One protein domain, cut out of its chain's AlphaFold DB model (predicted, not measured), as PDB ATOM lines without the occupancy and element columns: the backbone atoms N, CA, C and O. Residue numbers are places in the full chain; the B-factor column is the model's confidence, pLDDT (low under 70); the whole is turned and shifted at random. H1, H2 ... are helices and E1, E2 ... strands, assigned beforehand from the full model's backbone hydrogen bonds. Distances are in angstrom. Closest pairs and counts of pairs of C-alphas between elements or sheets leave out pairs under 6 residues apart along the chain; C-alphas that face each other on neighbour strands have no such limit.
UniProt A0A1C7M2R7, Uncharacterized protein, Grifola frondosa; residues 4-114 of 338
ATOM      1  N   GLU A   4     102.310  59.634  69.360       68.38
ATOM      2  CA  GLU A   4     102.486  58.605  68.325       68.38
ATOM      3  C   GLU A   4     101.326  58.500  67.335       68.38
ATOM      4  O   GLU A   4     101.453  57.905  66.275       68.38
ATOM      5  N   TRP A   5     100.166  59.063  67.672       83.69
ATOM      6  CA  TRP A   5      99.063  59.138  66.726       83.69
ATOM      7  C   TRP A   5      99.278  60.262  65.700       83.69
ATOM      8  O   TRP A   5      98.754  60.188  64.592       83.69
ATOM      9  N   LEU A   6     100.033  61.311  66.058       90.94
ATOM     10  CA  LEU A   6     100.272  62.481  65.208       90.94
ATOM     11  C   LEU A   6     101.532  62.334  64.335       90.94
ATOM     12  O   LEU A   6     101.546  62.808  63.197       90.94
ATOM     13  N   VAL A   7     102.570  61.701  64.882       94.31
ATOM     14  CA  VAL A   7     103.897  61.517  64.271       94.31
ATOM     15  C   VAL A   7     104.325  60.052  64.345       94.31
ATOM     16  O   VAL A   7     103.885  59.331  65.239       94.31
ATOM     17  N   ASP A   8     105.216  59.628  63.450       92.00
ATOM     18  CA  ASP A   8     105.771  58.275  63.454       92.00
ATOM     19  C   ASP A   8     107.057  58.250  64.283       92.00
ATOM     20  O   ASP A   8     108.032  58.919  63.961       92.00
ATOM     21  N   LEU A   9     107.037  57.501  65.385       91.75
ATOM     22  CA  LEU A   9     108.185  57.324  66.278       91.75
ATOM     23  C   LEU A   9     108.688  55.877  66.282       91.75
ATOM     24  O   LEU A   9     109.393  55.491  67.212       91.75
ATOM     25  N   THR A  10     108.307  55.064  65.291       91.94
ATOM     26  CA  THR A  10     108.648  53.634  65.238       91.94
ATOM     27  C   THR A  10     110.160  53.419  65.291       91.94
ATOM     28  O   THR A  10     110.638  52.680  66.152       91.94
ATOM     29  N   ASP A  11     110.914  54.143  64.462       92.12
ATOM     30  CA  ASP A  11     112.377  54.049  64.422       92.12
ATOM     31  C   ASP A  11     112.998  54.492  65.755       92.12
ATOM     32  O   ASP A  11     113.786  53.761  66.354       92.12
ATOM     33  N   ILE A  12     112.539  55.624  66.305       93.00
ATOM     34  CA  ILE A  12     113.013  56.146  67.597       93.00
ATOM     35  C   ILE A  12     112.800  55.136  68.728       93.00
ATOM     36  O   ILE A  12     113.661  54.983  69.591       93.00
ATOM     37  N   LYS A  13     111.672  54.422  68.731       92.06
ATOM     38  CA  LYS A  13     111.369  53.390  69.732       92.06
ATOM     39  C   LYS A  13     112.232  52.141  69.607       92.06
ATOM     40  O   LYS A  13     112.410  51.437  70.596       92.06
ATOM     41  N   SER A  14     112.732  51.849  68.409       92.94
ATOM     42  CA  SER A  14     113.668  50.740  68.208       92.94
ATOM     43  C   SER A  14     115.048  51.049  68.800       92.94
ATOM     44  O   SER A  14     115.761  50.140  69.221       92.94
ATOM     45  N   GLU A  15     115.396  52.335  68.889       93.38
ATOM     46  CA  GLU A  15     116.682  52.815  69.395       93.38
ATOM     47  C   GLU A  15     116.636  53.205  70.875       93.38
ATOM     48  O   GLU A  15     117.657  53.146  71.562       93.38
ATOM     49  N   GLN A  16     115.479  53.657  71.368       90.94
ATOM     50  CA  GLN A  16     115.296  54.201  72.711       90.94
ATOM     51  C   GLN A  16     114.002  53.681  73.343       90.94
ATOM     52  O   GLN A  16     112.923  53.751  72.756       90.94
ATOM     53  N   ASN A  17     114.087  53.247  74.601       91.06
ATOM     54  CA  ASN A  17     112.909  52.850  75.366       91.06
ATOM     55  C   ASN A  17     112.071  54.084  75.720       91.06
ATOM     56  O   ASN A  17     112.402  54.834  76.638       91.06
ATOM     57  N   LEU A  18     110.973  54.289  74.993       89.31
ATOM     58  CA  LEU A  18     110.021  55.358  75.272       89.31
ATOM     59  C   LEU A  18     108.876  54.831  76.140       89.31
ATOM     60  O   LEU A  18     108.095  53.986  75.707       89.31
ATOM     61  N   LEU A  19     108.747  55.376  77.349       86.31
ATOM     62  CA  LEU A  19     107.592  55.144  78.209       86.31
ATOM     63  C   LEU A  19     106.633  56.328  78.095       86.31
ATOM     64  O   LEU A  19     106.982  57.458  78.438       86.31
ATOM     65  N   GLN A  20     105.408  56.073  77.641       82.00
ATOM     66  CA  GLN A  20     104.350  57.074  77.668       82.00
ATOM     67  C   GLN A  20     103.582  57.001  78.988       82.00
ATOM     68  O   GLN A  20     103.091  55.946  79.378       82.00
ATOM     69  N   PHE A  21     103.412  58.149  79.637       82.19
ATOM     70  CA  PHE A  21     102.611  58.277  80.846       82.19
ATOM     71  C   PHE A  21     102.035  59.693  80.962       82.19
ATOM     72  O   PHE A  21     102.501  60.629  80.310       82.19
ATOM     73  N   TRP A  22     100.962  59.830  81.738       79.06
ATOM     74  CA  TRP A  22     100.221  61.086  81.933       79.06
ATOM     75  C   TRP A  22     100.192  61.545  83.391       79.06
ATOM     76  O   TRP A  22      99.827  62.686  83.656       79.06
ATOM     77  N   ASN A  23     100.560  60.669  84.326       83.75
ATOM     78  CA  ASN A  23     100.618  60.976  85.744       83.75
ATOM     79  C   ASN A  23     102.083  61.090  86.183       83.75
ATOM     80  O   ASN A  23     102.835  60.135  86.041       83.75
ATOM     81  N   PHE A  24     102.465  62.258  86.691       81.56
ATOM     82  CA  PHE A  24     103.818  62.571  87.159       81.56
ATOM     83  C   PHE A  24     103.867  62.771  88.682       81.56
ATOM     84  O   PHE A  24     104.791  63.410  89.175       81.56
ATOM     85  N   THR A  25     102.862  62.304  89.435       89.75
ATOM     86  CA  THR A  25     102.929  62.362  90.900       89.75
ATOM     87  C   THR A  25     104.002  61.418  91.422       89.75
ATOM     88  O   THR A  25     104.176  60.322  90.889       89.75
ATOM     89  N   ASP A  26     104.659  61.815  92.511       89.75
ATOM     90  CA  ASP A  26     105.676  60.998  93.181       89.75
ATOM     91  C   ASP A  26     105.135  59.598  93.510       89.75
ATOM     92  O   ASP A  26     105.772  58.599  93.196       89.75
ATOM     93  N   SER A  27     103.888  59.513  93.995       92.31
ATOM     94  CA  SER A  27     103.213  58.235  94.259       92.31
ATOM     95  C   SER A  27     103.101  57.335  93.030       92.31
ATOM     96  O   SER A  27     103.250  56.125  93.126       92.31
ATOM     97  N   TRP A  28     102.852  57.906  91.849       92.19
ATOM     98  CA  TRP A  28     102.736  57.118  90.629       92.19
ATOM     99  C   TRP A  28     104.101  56.609  90.166       92.19
ATOM    100  O   TRP A  28     104.199  55.469  89.713       92.19
ATOM    101  N   LEU A  29     105.145  57.437  90.280       92.50
ATOM    102  CA  LEU A  29     106.521  57.043  89.964       92.50
ATOM    103  C   LEU A  29     106.985  55.906  90.880       92.50
ATOM    104  O   LEU A  29     107.555  54.925  90.397       92.50
ATOM    105  N   GLU A  30     106.669  55.993  92.168       94.19
ATOM    106  CA  GLU A  30     106.988  54.961  93.148       94.19
ATOM    107  C   GLU A  30     106.205  53.669  92.867       94.19
ATOM    108  O   GLU A  30     106.809  52.629  92.607       94.19
ATOM    109  N   ASP A  31     104.873  53.737  92.778       93.88
ATOM    110  CA  ASP A  31     104.013  52.559  92.601       93.88
ATOM    111  C   ASP A  31     104.251  51.823  91.272       93.88
ATOM    112  O   ASP A  31     104.076  50.605  91.179       93.88
ATOM    113  N   ARG A  32     104.579  52.554  90.195       92.44
ATOM    114  CA  ARG A  32     104.650  51.990  88.834       92.44
ATOM    115  C   ARG A  32     106.058  51.724  88.347       92.44
ATOM    116  O   ARG A  32     106.227  50.810  87.541       92.44
ATOM    117  N   LEU A  33     107.032  52.520  88.778       92.12
ATOM    118  CA  LEU A  33     108.418  52.431  88.312       92.12
ATOM    119  C   LEU A  33     109.403  52.108  89.442       92.12
ATOM    120  O   LEU A  33     110.577  51.851  89.157       92.12
ATOM    121  N   GLY A  34     108.944  52.100  90.701       94.88
ATOM    122  CA  GLY A  34     109.809  51.947  91.865       94.88
ATOM    123  C   GLY A  34     110.862  53.048  91.918       94.88
ATOM    124  O   GLY A  34     112.026  52.739  92.154       94.88
ATOM    125  N   ILE A  35     110.489  54.281  91.559       94.50
ATOM    126  CA  ILE A  35     111.359  55.462  91.589       94.50
ATOM    127  C   ILE A  35     110.857  56.367  92.708       94.50
ATOM    128  O   ILE A  35     109.758  56.911  92.605       94.50
ATOM    129  N   ASP A  36     111.666  56.526  93.751       93.94
ATOM    130  CA  ASP A  36     111.383  57.421  94.870       93.94
ATOM    131  C   ASP A  36     112.095  58.786  94.716       93.94
ATOM    132  O   ASP A  36     112.720  59.103  93.693       93.94
ATOM    133  N   SER A  37     112.004  59.627  95.749       90.00
ATOM    134  CA  SER A  37     112.660  60.936  95.765       90.00
ATOM    135  C   SER A  37     114.191  60.870  95.806       90.00
ATOM    136  O   SER A  37     114.840  61.815  95.362       90.00
ATOM    137  N   ASN A  38     114.779  59.799  96.347       94.12
ATOM    138  CA  ASN A  38     116.231  59.602  96.391       94.12
ATOM    139  C   ASN A  38     116.778  59.131  95.035       94.12
ATOM    140  O   ASN A  38     117.925  59.418  94.702       94.12
ATOM    141  N   ASP A  39     115.941  58.468  94.236       95.94
ATOM    142  CA  ASP A  39     116.241  58.038  92.870       95.94
ATOM    143  C   ASP A  39     116.081  59.152  91.818       95.94
ATOM    144  O   ASP A  39     116.309  58.907  90.627       95.94
ATOM    145  N   THR A  40     115.696  60.367  92.229       94.81
ATOM    146  CA  THR A  40     115.320  61.455  91.319       94.81
ATOM    147  C   THR A  40     116.207  62.693  91.465       94.81
ATOM    148  O   THR A  40     116.171  63.408  92.465       94.81
ATOM    149  N   TYR A  41     116.922  63.040  90.394       95.69
ATOM    150  CA  TYR A  41     117.595  64.328  90.249       95.69
ATOM    151  C   TYR A  41     116.712  65.318  89.485       95.69
ATOM    152  O   TYR A  41     116.605  65.266  88.256       95.69
ATOM    153  N   ALA A  42     116.088  66.249  90.207       93.00
ATOM    154  CA  ALA A  42     115.222  67.265  89.615       93.00
ATOM    155  C   ALA A  42     115.967  68.578  89.320       93.00
ATOM    156  O   ALA A  42     116.422  69.279  90.226       93.00
ATOM    157  N   LEU A  43     116.007  68.966  88.045       92.25
ATOM    158  CA  LEU A  43     116.406  70.301  87.604       92.25
ATOM    159  C   LEU A  43     115.204  71.245  87.699       92.25
ATOM    160  O   LEU A  43     114.353  71.295  86.810       92.25
ATOM    161  N   LYS A  44     115.134  71.993  88.804       90.75
ATOM    162  CA  LYS A  44     114.029  72.913  89.097       90.75
ATOM    163  C   LYS A  44     114.242  74.255  88.396       90.75
ATOM    164  O   LYS A  44     115.085  75.059  88.790       90.75
ATOM    165  N   ASP A  45     113.478  74.501  87.337       89.81
ATOM    166  CA  ASP A  45     113.483  75.788  86.648       89.81
ATOM    167  C   ASP A  45     112.821  76.881  87.509       89.81
ATOM    168  O   ASP A  45     111.720  76.691  88.019       89.81
ATOM    169  N   CYS A  46     113.462  78.048  87.628       89.88
ATOM    170  CA  CYS A  46     112.875  79.246  88.243       89.88
ATOM    171  C   CYS A  46     112.309  80.206  87.185       89.88
ATOM    172  O   CYS A  46     111.596  81.147  87.516       89.88
ATOM    173  N   ASP A  47     112.657  79.982  85.916       88.06
ATOM    174  CA  ASP A  47     112.215  80.766  84.770       88.06
ATOM    175  C   ASP A  47     112.075  79.860  83.543       88.06
ATOM    176  O   ASP A  47     112.750  78.834  83.410       88.06
ATOM    177  N   ARG A  48     111.239  80.284  82.590       88.12
ATOM    178  CA  ARG A  48     111.046  79.598  81.312       88.12
ATOM    179  C   ARG A  48     112.350  79.380  80.547       88.12
ATOM    180  O   ARG A  48     112.399  78.437  79.777       88.12
ATOM    181  N   ASN A  49     113.380  80.200  80.726       89.75
ATOM    182  CA  ASN A  49     114.699  80.043  80.120       89.75
ATOM    183  C   ASN A  49     115.799  79.790  81.175       89.75
ATOM    184  O   ASN A  49     116.918  80.272  81.017       89.75
ATOM    185  N   HIS A  50     115.532  79.036  82.248       91.12
ATOM    186  CA  HIS A  50     116.569  78.764  83.254       91.12
ATOM    187  C   HIS A  50     117.747  77.963  82.664       91.12
ATOM    188  O   HIS A  50     118.850  78.500  82.552       91.12
ATOM    189  N   TYR A  51     117.527  76.712  82.244       91.75
ATOM    190  CA  TYR A  51     118.615  75.823  81.817       91.75
ATOM    191  C   TYR A  51     118.794  75.700  80.296       91.75
ATOM    192  O   TYR A  51     117.846  75.459  79.554       91.75
ATOM    193  N   MET A  52     120.039  75.746  79.831       91.00
ATOM    194  CA  MET A  52     120.477  75.268  78.515       91.00
ATOM    195  C   MET A  52     121.376  74.046  78.695       91.00
ATOM    196  O   MET A  52     122.122  73.971  79.663       91.00
ATOM    197  N   PHE A  53     121.353  73.111  77.751       91.81
ATOM    198  CA  PHE A  53     122.124  71.872  77.795       91.81
ATOM    199  C   PHE A  53     123.193  71.857  76.705       91.81
ATOM    200  O   PHE A  53     122.898  72.168  75.550       91.81
ATOM    201  N   GLN A  54     124.422  71.482  77.061       92.50
ATOM    202  CA  GLN A  54     125.552  71.437  76.130       92.50
ATOM    203  C   GLN A  54     126.389  70.165  76.266       92.50
ATOM    204  O   GLN A  54     126.587  69.651  77.366       92.50
ATOM    205  N   ASP A  55     126.914  69.668  75.149       93.94
ATOM    206  CA  ASP A  55     127.709  68.430  75.085       93.94
ATOM    207  C   ASP A  55     129.228  68.658  74.998       93.94
ATOM    208  O   ASP A  55     130.002  67.713  74.852       93.94
ATOM    209  N   PHE A  56     129.663  69.909  75.117       89.69
ATOM    210  CA  PHE A  56     131.063  70.311  75.083       89.69
ATOM    211  C   PHE A  56     131.444  71.074  76.353       89.69
ATOM    212  O   PHE A  56     130.599  71.648  77.045       89.69
ATOM    213  N   LYS A  57     132.742  71.099  76.668       81.25
ATOM    214  CA  LYS A  57     133.287  71.967  77.717       81.25
ATOM    215  C   LYS A  57     133.475  73.368  77.138       81.25
ATOM    216  O   LYS A  57     134.197  73.538  76.159       81.25
ATOM    217  N   SER A  58     132.812  74.356  77.731       69.00
ATOM    218  CA  SER A  58     133.046  75.770  77.445       69.00
ATOM    219  C   SER A  58     133.755  76.368  78.647       69.00
ATOM    220  O   SER A  58     133.207  76.343  79.744       69.00
ATOM    221  N   TYR A  59     134.966  76.880  78.448       60.03
ATOM    222  CA  TYR A  59     135.687  77.641  79.476       60.03
ATOM    223  C   TYR A  59     135.288  79.125  79.487       60.03
ATOM    224  O   TYR A  59     135.685  79.867  80.378       60.03
ATOM    225  N   SER A  60     134.494  79.558  78.504       57.50
ATOM    226  CA  SER A  60     133.902  80.890  78.425       57.50
ATOM    227  C   SER A  60     132.428  80.863  78.834       57.50
ATOM    228  O   SER A  60     131.727  79.870  78.598       57.50
ATOM    229  N   SER A  61     131.973  81.971  79.436       54.03
ATOM    230  CA  SER A  61     130.579  82.246  79.804       54.03
ATOM    231  C   SER A  61     129.603  81.859  78.683       54.03
ATOM    232  O   SER A  61     129.973  81.963  77.509       54.03
ATOM    233  N   PRO A  62     128.368  81.423  79.008       54.25
ATOM    234  CA  PRO A  62     127.407  80.961  78.012       54.25
ATOM    235  C   PRO A  62     127.284  81.968  76.857       54.25
ATOM    236  O   PRO A  62     127.063  83.154  77.104       54.25
ATOM    237  N   PRO A  63     127.392  81.526  75.589       53.94
ATOM    238  CA  PRO A  63     127.371  82.432  74.439       53.94
ATOM    239  C   PRO A  63     126.015  83.129  74.236       53.94
ATOM    240  O   PRO A  63     125.899  84.026  73.407       53.94
ATOM    241  N   SER A  64     124.976  82.730  74.976       58.72
ATOM    242  CA  SER A  64     123.607  83.204  74.807       58.72
ATOM    243  C   SER A  64     123.076  83.807  76.110       58.72
ATOM    244  O   SER A  64     122.867  83.084  77.080       58.72
ATOM    245  N   ARG A  65     122.739  85.106  76.078       65.75
ATOM    246  CA  ARG A  65     121.996  85.820  77.143       65.75
ATOM    247  C   ARG A  65     120.588  85.263  77.393       65.75
ATOM    248  O   ARG A  65     119.924  85.702  78.323       65.75
ATOM    249  N   LYS A  66     120.101  84.354  76.541       85.88
ATOM    250  CA  LYS A  66     118.738  83.826  76.625       85.88
ATOM    251  C   LYS A  66     118.543  82.905  77.827       85.88
ATOM    252  O   LYS A  66     117.450  82.915  78.377       85.88
ATOM    253  N   TYR A  67     119.559  82.118  78.192       88.25
ATOM    254  CA  TYR A  67     119.462  81.118  79.254       88.25
ATOM    255  C   TYR A  67     120.310  81.505  80.462       88.25
ATOM    256  O   TYR A  67     121.438  81.964  80.293       88.25
ATOM    257  N   LEU A  68     119.769  81.304  81.666       89.06
ATOM    258  CA  LEU A  68     120.417  81.707  82.918       89.06
ATOM    259  C   LEU A  68     121.606  80.806  83.276       89.06
ATOM    260  O   LEU A  68     122.614  81.290  83.787       89.06
ATOM    261  N   GLN A  69     121.506  79.506  82.993       88.69
ATOM    262  CA  GLN A  69     122.522  78.526  83.361       88.69
ATOM    263  C   GLN A  69     122.746  77.484  82.259       88.69
ATOM    264  O   GLN A  69     121.802  76.953  81.678       88.69
ATOM    265  N   SER A  70     124.014  77.143  82.018       89.00
ATOM    266  CA  SER A  70     124.396  76.002  81.180       89.00
ATOM    267  C   SER A  70     124.624  74.749  82.023       89.00
ATOM    268  O   SER A  70     125.357  74.775  83.009       89.00
ATOM    269  N   VAL A  71     124.052  73.633  81.586       91.25
ATOM    270  CA  VAL A  71     124.221  72.296  82.151       91.25
ATOM    271  C   VAL A  71     124.962  71.432  81.138       91.25
ATOM    272  O   VAL A  71     124.577  71.336  79.972       91.25
ATOM    273  N   HIS A  72     126.045  70.794  81.571       92.31
ATOM    274  CA  HIS A  72     126.797  69.878  80.719       92.31
ATOM    275  C   HIS A  72     126.147  68.492  80.713       92.31
ATOM    276  O   HIS A  72     125.921  67.914  81.776       92.31
ATOM    277  N   LEU A  73     125.922  67.919  79.527       93.69
ATOM    278  CA  LEU A  73     125.372  66.565  79.394       93.69
ATOM    279  C   LEU A  73     126.259  65.516  80.078       93.69
ATOM    280  O   LEU A  73     125.745  64.580  80.676       93.69
ATOM    281  N   SER A  74     127.582  65.709  80.080       93.75
ATOM    282  CA  SER A  74     128.511  64.827  80.799       93.75
ATOM    283  C   SER A  74     128.284  64.821  82.312       93.75
ATOM    284  O   SER A  74     128.507  63.806  82.957       93.75
ATOM    285  N   THR A  75     127.843  65.944  82.888       92.94
ATOM    286  CA  THR A  75     127.529  66.036  84.321       92.94
ATOM    287  C   THR A  75     126.221  65.329  84.646       92.94
ATOM    288  O   THR A  75     126.096  64.760  85.723       92.94
ATOM    289  N   LEU A  76     125.256  65.350  83.723       94.19
ATOM    290  CA  LEU A  76     124.014  64.590  83.852       94.19
ATOM    291  C   LEU A  76     124.266  63.086  83.712       94.19
ATOM    292  O   LEU A  76     123.749  62.311  84.502       94.19
ATOM    293  N   ALA A  77     125.130  62.677  82.784       93.75
ATOM    294  CA  ALA A  77     125.483  61.272  82.575       93.75
ATOM    295  C   ALA A  77     126.231  60.622  83.758       93.75
ATOM    296  O   ALA A  77     126.316  59.403  83.827       93.75
ATOM    297  N   GLN A  78     126.802  61.422  84.664       95.62
ATOM    298  CA  GLN A  78     127.517  60.951  85.859       95.62
ATOM    299  C   GLN A  78     126.630  60.897  87.111       95.62
ATOM    300  O   GLN A  78     127.126  60.600  88.197       95.62
ATOM    301  N   ARG A  79     125.343  61.236  86.985       95.81
ATOM    302  CA  ARG A  79     124.400  61.226  88.102       95.81
ATOM    303  C   ARG A  79     124.109  59.787  88.548       95.81
ATOM    304  O   ARG A  79     123.872  58.947  87.683       95.81
ATOM    305  N   PRO A  80     124.156  59.485  89.860       96.31
ATOM    306  CA  PRO A  80     123.764  58.171  90.371       96.31
ATOM    307  C   PRO A  80     122.248  57.934  90.321       96.31
ATOM    308  O   PRO A  80     121.818  56.784  90.354       96.31
ATOM    309  N   GLU A  81     121.448  59.000  90.263       97.19
ATOM    310  CA  GLU A  81     119.989  58.942  90.249       97.19
ATOM    311  C   GLU A  81     119.459  58.252  88.979       97.19
ATOM    312  O   GLU A  81     119.932  58.494  87.866       97.19
ATOM    313  N   ARG A  82     118.438  57.401  89.135       94.75
ATOM    314  CA  ARG A  82     117.819  56.643  88.031       94.75
ATOM    315  C   ARG A  82     116.928  57.518  87.149       94.75
ATOM    316  O   ARG A  82     116.724  57.194  85.979       94.75
ATOM    317  N   LEU A  83     116.398  58.611  87.701       93.88
ATOM    318  CA  LEU A  83     115.551  59.572  87.006       93.88
ATOM    319  C   LEU A  83     116.190  60.962  87.002       93.88
ATOM    320  O   LEU A  83     116.435  61.557  88.047       93.88
ATOM    321  N   ILE A  84     116.374  61.525  85.807       94.75
ATOM    322  CA  ILE A  84     116.660  62.951  85.630       94.75
ATOM    323  C   ILE A  84     115.360  63.638  85.229       94.75
ATOM    324  O   ILE A  84     114.852  63.437  84.125       94.75
ATOM    325  N   GLN A  85     114.833  64.472  86.119       92.31
ATOM    326  CA  GLN A  85     113.610  65.221  85.879       92.31
ATOM    327  C   GLN A  85     113.945  66.640  85.422       92.31
ATOM    328  O   GLN A  85     114.577  67.417  86.137       92.31
ATOM    329  N   LEU A  86     113.504  66.978  84.213       90.81
ATOM    330  CA  LEU A  86     113.626  68.315  83.637       90.81
ATOM    331  C   LEU A  86     112.295  69.050  83.813       90.81
ATOM    332  O   LEU A  86     111.242  68.443  83.620       90.81
ATOM    333  N   GLY A  87     112.327  70.338  84.154       86.44
ATOM    334  CA  GLY A  87     111.120  71.162  84.180       86.44
ATOM    335  C   GLY A  87     110.706  71.607  82.774       86.44
ATOM    336  O   GLY A  87     110.183  70.835  81.970       86.44
ATOM    337  N   THR A  88     110.908  72.880  82.454       82.56
ATOM    338  CA  THR A  88     110.530  73.447  81.160       82.56
ATOM    339  C   THR A  88     111.522  73.079  80.060       82.56
ATOM    340  O   THR A  88     112.709  73.395  80.104       82.56
ATOM    341  N   LEU A  89     111.006  72.473  78.992       81.19
ATOM    342  CA  LEU A  89     111.743  72.250  77.744       81.19
ATOM    343  C   LEU A  89     111.463  73.342  76.700       81.19
ATOM    344  O   LEU A  89     111.792  73.190  75.524       81.19
ATOM    345  N   PHE A  90     110.842  74.451  77.109       81.88
ATOM    346  CA  PHE A  90     110.489  75.538  76.205       81.88
ATOM    347  C   PHE A  90     111.727  76.270  75.667       81.88
ATOM    348  O   PHE A  90     112.682  76.529  76.393       81.88
ATOM    349  N   GLY A  91     111.673  76.718  74.414       81.62
ATOM    350  CA  GLY A  91     112.626  77.678  73.861       81.62
ATOM    351  C   GLY A  91     113.616  77.088  72.856       81.62
ATOM    352  O   GLY A  91     114.225  76.041  73.052       81.62
ATOM    353  N   SER A  92     113.810  77.818  71.754       83.44
ATOM    354  CA  SER A  92     114.820  77.511  70.735       83.44
ATOM    355  C   SER A  92     116.250  77.539  71.284       83.44
ATOM    356  O   SER A  92     116.554  78.309  72.199       83.44
ATOM    357  N   SER A  93     117.124  76.718  70.699       85.31
ATOM    358  CA  SER A  93     118.551  76.613  71.047       85.31
ATOM    359  C   SER A  93     118.837  76.198  72.497       85.31
ATOM    360  O   SER A  93     119.926  76.448  72.999       85.31
ATOM    361  N   ARG A  94     117.875  75.556  73.181       89.38
ATOM    362  CA  ARG A  94     118.079  74.992  74.528       89.38
ATOM    363  C   ARG A  94     119.084  73.839  74.538       89.38
ATOM    364  O   ARG A  94     119.716  73.599  75.558       89.38
ATOM    365  N   LEU A  95     119.219  73.124  73.425       90.88
ATOM    366  CA  LEU A  95     120.173  72.032  73.260       90.88
ATOM    367  C   LEU A  95     121.270  72.468  72.284       90.88
ATOM    368  O   LEU A  95     121.020  72.570  71.082       90.88
ATOM    369  N   HIS A  96     122.463  72.730  72.813       89.88
ATOM    370  CA  HIS A  96     123.627  73.195  72.067       89.88
ATOM    371  C   HIS A  96     124.618  72.045  71.890       89.88
ATOM    372  O   HIS A  96     125.302  71.635  72.828       89.88
ATOM    373  N   LEU A  97     124.684  71.523  70.669       91.94
ATOM    374  CA  LEU A  97     125.455  70.328  70.348       91.94
ATOM    375  C   LEU A  97     126.633  70.680  69.448       91.94
ATOM    376  O   LEU A  97     126.483  71.408  68.469       91.94
ATOM    377  N   ARG A  98     127.802  70.138  69.776       91.94
ATOM    378  CA  ARG A  98     128.994  70.127  68.919       91.94
ATOM    379  C   ARG A  98     129.450  68.712  68.599       91.94
ATOM    380  O   ARG A  98     130.174  68.524  67.625       91.94
ATOM    381  N   ASN A  99     129.040  67.718  69.388       93.94
ATOM    382  CA  ASN A  99     129.300  66.331  69.050       93.94
ATOM    383  C   ASN A  99     128.464  65.945  67.818       93.94
ATOM    384  O   ASN A  99     127.241  66.137  67.781       93.94
ATOM    385  N   ALA A 100     129.131  65.395  66.803       94.56
ATOM    386  CA  ALA A 100     128.488  64.994  65.558       94.56
ATOM    387  C   ALA A 100     127.409  63.923  65.782       94.56
ATOM    388  O   ALA A 100     126.326  64.038  65.217       94.56
ATOM    389  N   GLN A 101     127.653  62.943  66.659       94.56
ATOM    390  CA  GLN A 101     126.692  61.877  66.962       94.56
ATOM    391  C   GLN A 101     125.429  62.429  67.623       94.56
ATOM    392  O   GLN A 101     124.323  62.153  67.171       94.56
ATOM    393  N   ASN A 102     125.571  63.313  68.615       94.62
ATOM    394  CA  ASN A 102     124.411  63.948  69.247       94.62
ATOM    395  C   ASN A 102     123.614  64.797  68.245       94.62
ATOM    396  O   ASN A 102     122.384  64.839  68.284       94.62
ATOM    397  N   THR A 103     124.313  65.471  67.328       93.69
ATOM    398  CA  THR A 103     123.679  66.264  66.267       93.69
ATOM    399  C   THR A 103     122.902  65.376  65.291       93.69
ATOM    400  O   THR A 103     121.819  65.766  64.854       93.69
ATOM    401  N   LEU A 104     123.409  64.176  64.983       94.56
ATOM    402  CA  LEU A 104     122.707  63.177  64.174       94.56
ATOM    403  C   LEU A 104     121.462  62.644  64.887       94.56
ATOM    404  O   LEU A 104     120.396  62.649  64.282       94.56
ATOM    405  N   VAL A 105     121.556  62.299  66.176       94.56
ATOM    406  CA  VAL A 105     120.392  61.876  66.978       94.56
ATOM    407  C   VAL A 105     119.321  62.969  66.990       94.56
ATOM    408  O   VAL A 105     118.152  62.709  66.716       94.56
ATOM    409  N   ARG A 106     119.710  64.230  67.220       94.06
ATOM    410  CA  ARG A 106     118.777  65.365  67.164       94.06
ATOM    411  C   ARG A 106     118.132  65.509  65.785       94.06
ATOM    412  O   ARG A 106     116.932  65.777  65.717       94.06
ATOM    413  N   LYS A 107     118.906  65.369  64.703       94.81
ATOM    414  CA  LYS A 107     118.383  65.407  63.328       94.81
ATOM    415  C   LYS A 107     117.342  64.304  63.132       94.81
ATOM    416  O   LYS A 107     116.230  64.619  62.720       94.81
ATOM    417  N   HIS A 108     117.683  63.070  63.498       95.25
ATOM    418  CA  HIS A 108     116.832  61.893  63.353       95.25
ATOM    419  C   HIS A 108     115.511  62.039  64.123       95.25
ATOM    420  O   HIS A 108     114.437  61.887  63.539       95.25
ATOM    421  N   VAL A 109     115.561  62.464  65.392       94.69
ATOM    422  CA  VAL A 109     114.354  62.755  66.186       94.69
ATOM    423  C   VAL A 109     113.512  63.844  65.521       94.69
ATOM    424  O   VAL A 109     112.311  63.674  65.351       94.69
ATOM    425  N   ARG A 110     114.120  64.966  65.109       94.88
ATOM    426  CA  ARG A 110     113.385  66.088  64.495       94.88
ATOM    427  C   ARG A 110     112.746  65.723  63.158       94.88
ATOM    428  O   ARG A 110     111.667  66.229  62.875       94.88
ATOM    429  N   GLN A 111     113.384  64.879  62.350       95.50
ATOM    430  CA  GLN A 111     112.807  64.373  61.100       95.50
ATOM    431  C   GLN A 111     111.545  63.549  61.373       95.50
ATOM    432  O   GLN A 111     110.515  63.793  60.753       95.50
ATOM    433  N   ASN A 112     111.596  62.672  62.377       94.56
ATOM    434  CA  ASN A 112     110.460  61.862  62.826       94.56
ATOM    435  C   ASN A 112     109.362  62.666  63.548       94.56
ATOM    436  O   ASN A 112     108.304  62.134  63.861       94.56
ATOM    437  N   MET A 113     109.567  63.963  63.800       94.62
ATOM    438  CA  MET A 113     108.507  64.846  64.300       94.62
ATOM    439  C   MET A 113     107.618  65.416  63.189       94.62
ATOM    440  O   MET A 113     106.648  66.106  63.503       94.62
ATOM    441  N   ALA A 114     107.925  65.172  61.911       96.69
ATOM    442  CA  ALA A 114     107.016  65.528  60.831       96.69
ATOM    443  C   ALA A 114     105.665  64.818  61.013       96.69
ATOM    444  O   ALA A 114     105.610  63.651  61.395       96.69
TER     445      ALA A 114
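What this domain is: This is residues 4 to 114 of the 338 residues of an uncharacterized protein of Grifola frondosa (UniProt A0A1C7M2R7). What shape does the backbone make? It is an open ring around a nearly empty middle: along one side lie H2, the two-strand sheet of E1 and E4, H3, and the two-strand sheet of E2 and E3, while H1 and H4 lie across the gap from them. Which parts make it up? The printed part has 111 residues, with four named helices and four named strands in the order H1 H2 E1 E2 E3 H3 E4 H4; the class is mixed, helices and strands, with under half of the residues in named elements, and both sheets, E1 = E4 and E2 = E3, are parallel. How large and dense is it? It is only just compact, close to loose, with a radius of gyration of the C-alphas of 15.7 A and spans of 43 by 34 by 25 A.

Where its parts are: Where are the first helices? H1 is residues 10 to 15, 9.1 A long, with C-alpha 10 at (108.648, 53.634, 65.238). H2 is residues 26 to 33, 10.2 A long. Where are the strands? E1 is residues 40 to 43, 9.7 A; E2 is residues 51 to 54, 10.0 A; E3 is residues 69 to 72, 10.0 A; and E4 is residues 83 to 86, 9.6 A. Which helices remain? H3 is residues 73 to 77, 6.2 A long. H4, the longest helix, is residues 100 to 111, 16.3 A, with C-alpha 111 at (112.807, 64.373, 61.100).

How they stand to each other: What is near H1? H1 and H4 are close but not clearly touching, with the C-alphas of Ile 12 and Val 109 the closest at 6.9 A; they run opposite ways at a shallow tilt of 23 degrees. H2 touches no helix. How do the strands pair? E1 and E4 are parallel at 18 degrees, with N 41 and O 83 within hydrogen-bond range at 2.8 A. E2 and E3 are parallel at 34 degrees, with N 71 and O 52 at 2.7 A, and residues 53 to 54 of E2 also pair, parallel, with residues 95 to 96. Where is H3, and how are the helix backbones formed? The closest C-alphas of E2 and H3 are those of Gln 54 and Leu 73, 5.9 A apart. In H1, H2, H3 and H4 every O i to N i+4 pair is within hydrogen-bond range.

The domain as a whole: How far does it reach? The two C-alphas farthest apart are those of Asp 31 and Ser 60, 43.6 A. Is there a cut, and which links are long? The printed part has no cut; the links from E2 to E3 and from E4 to H4 are long. Where is confidence low? The mean pLDDT of the printed part is 88.6, and residue 4 and residues 58 to 65 are under 70.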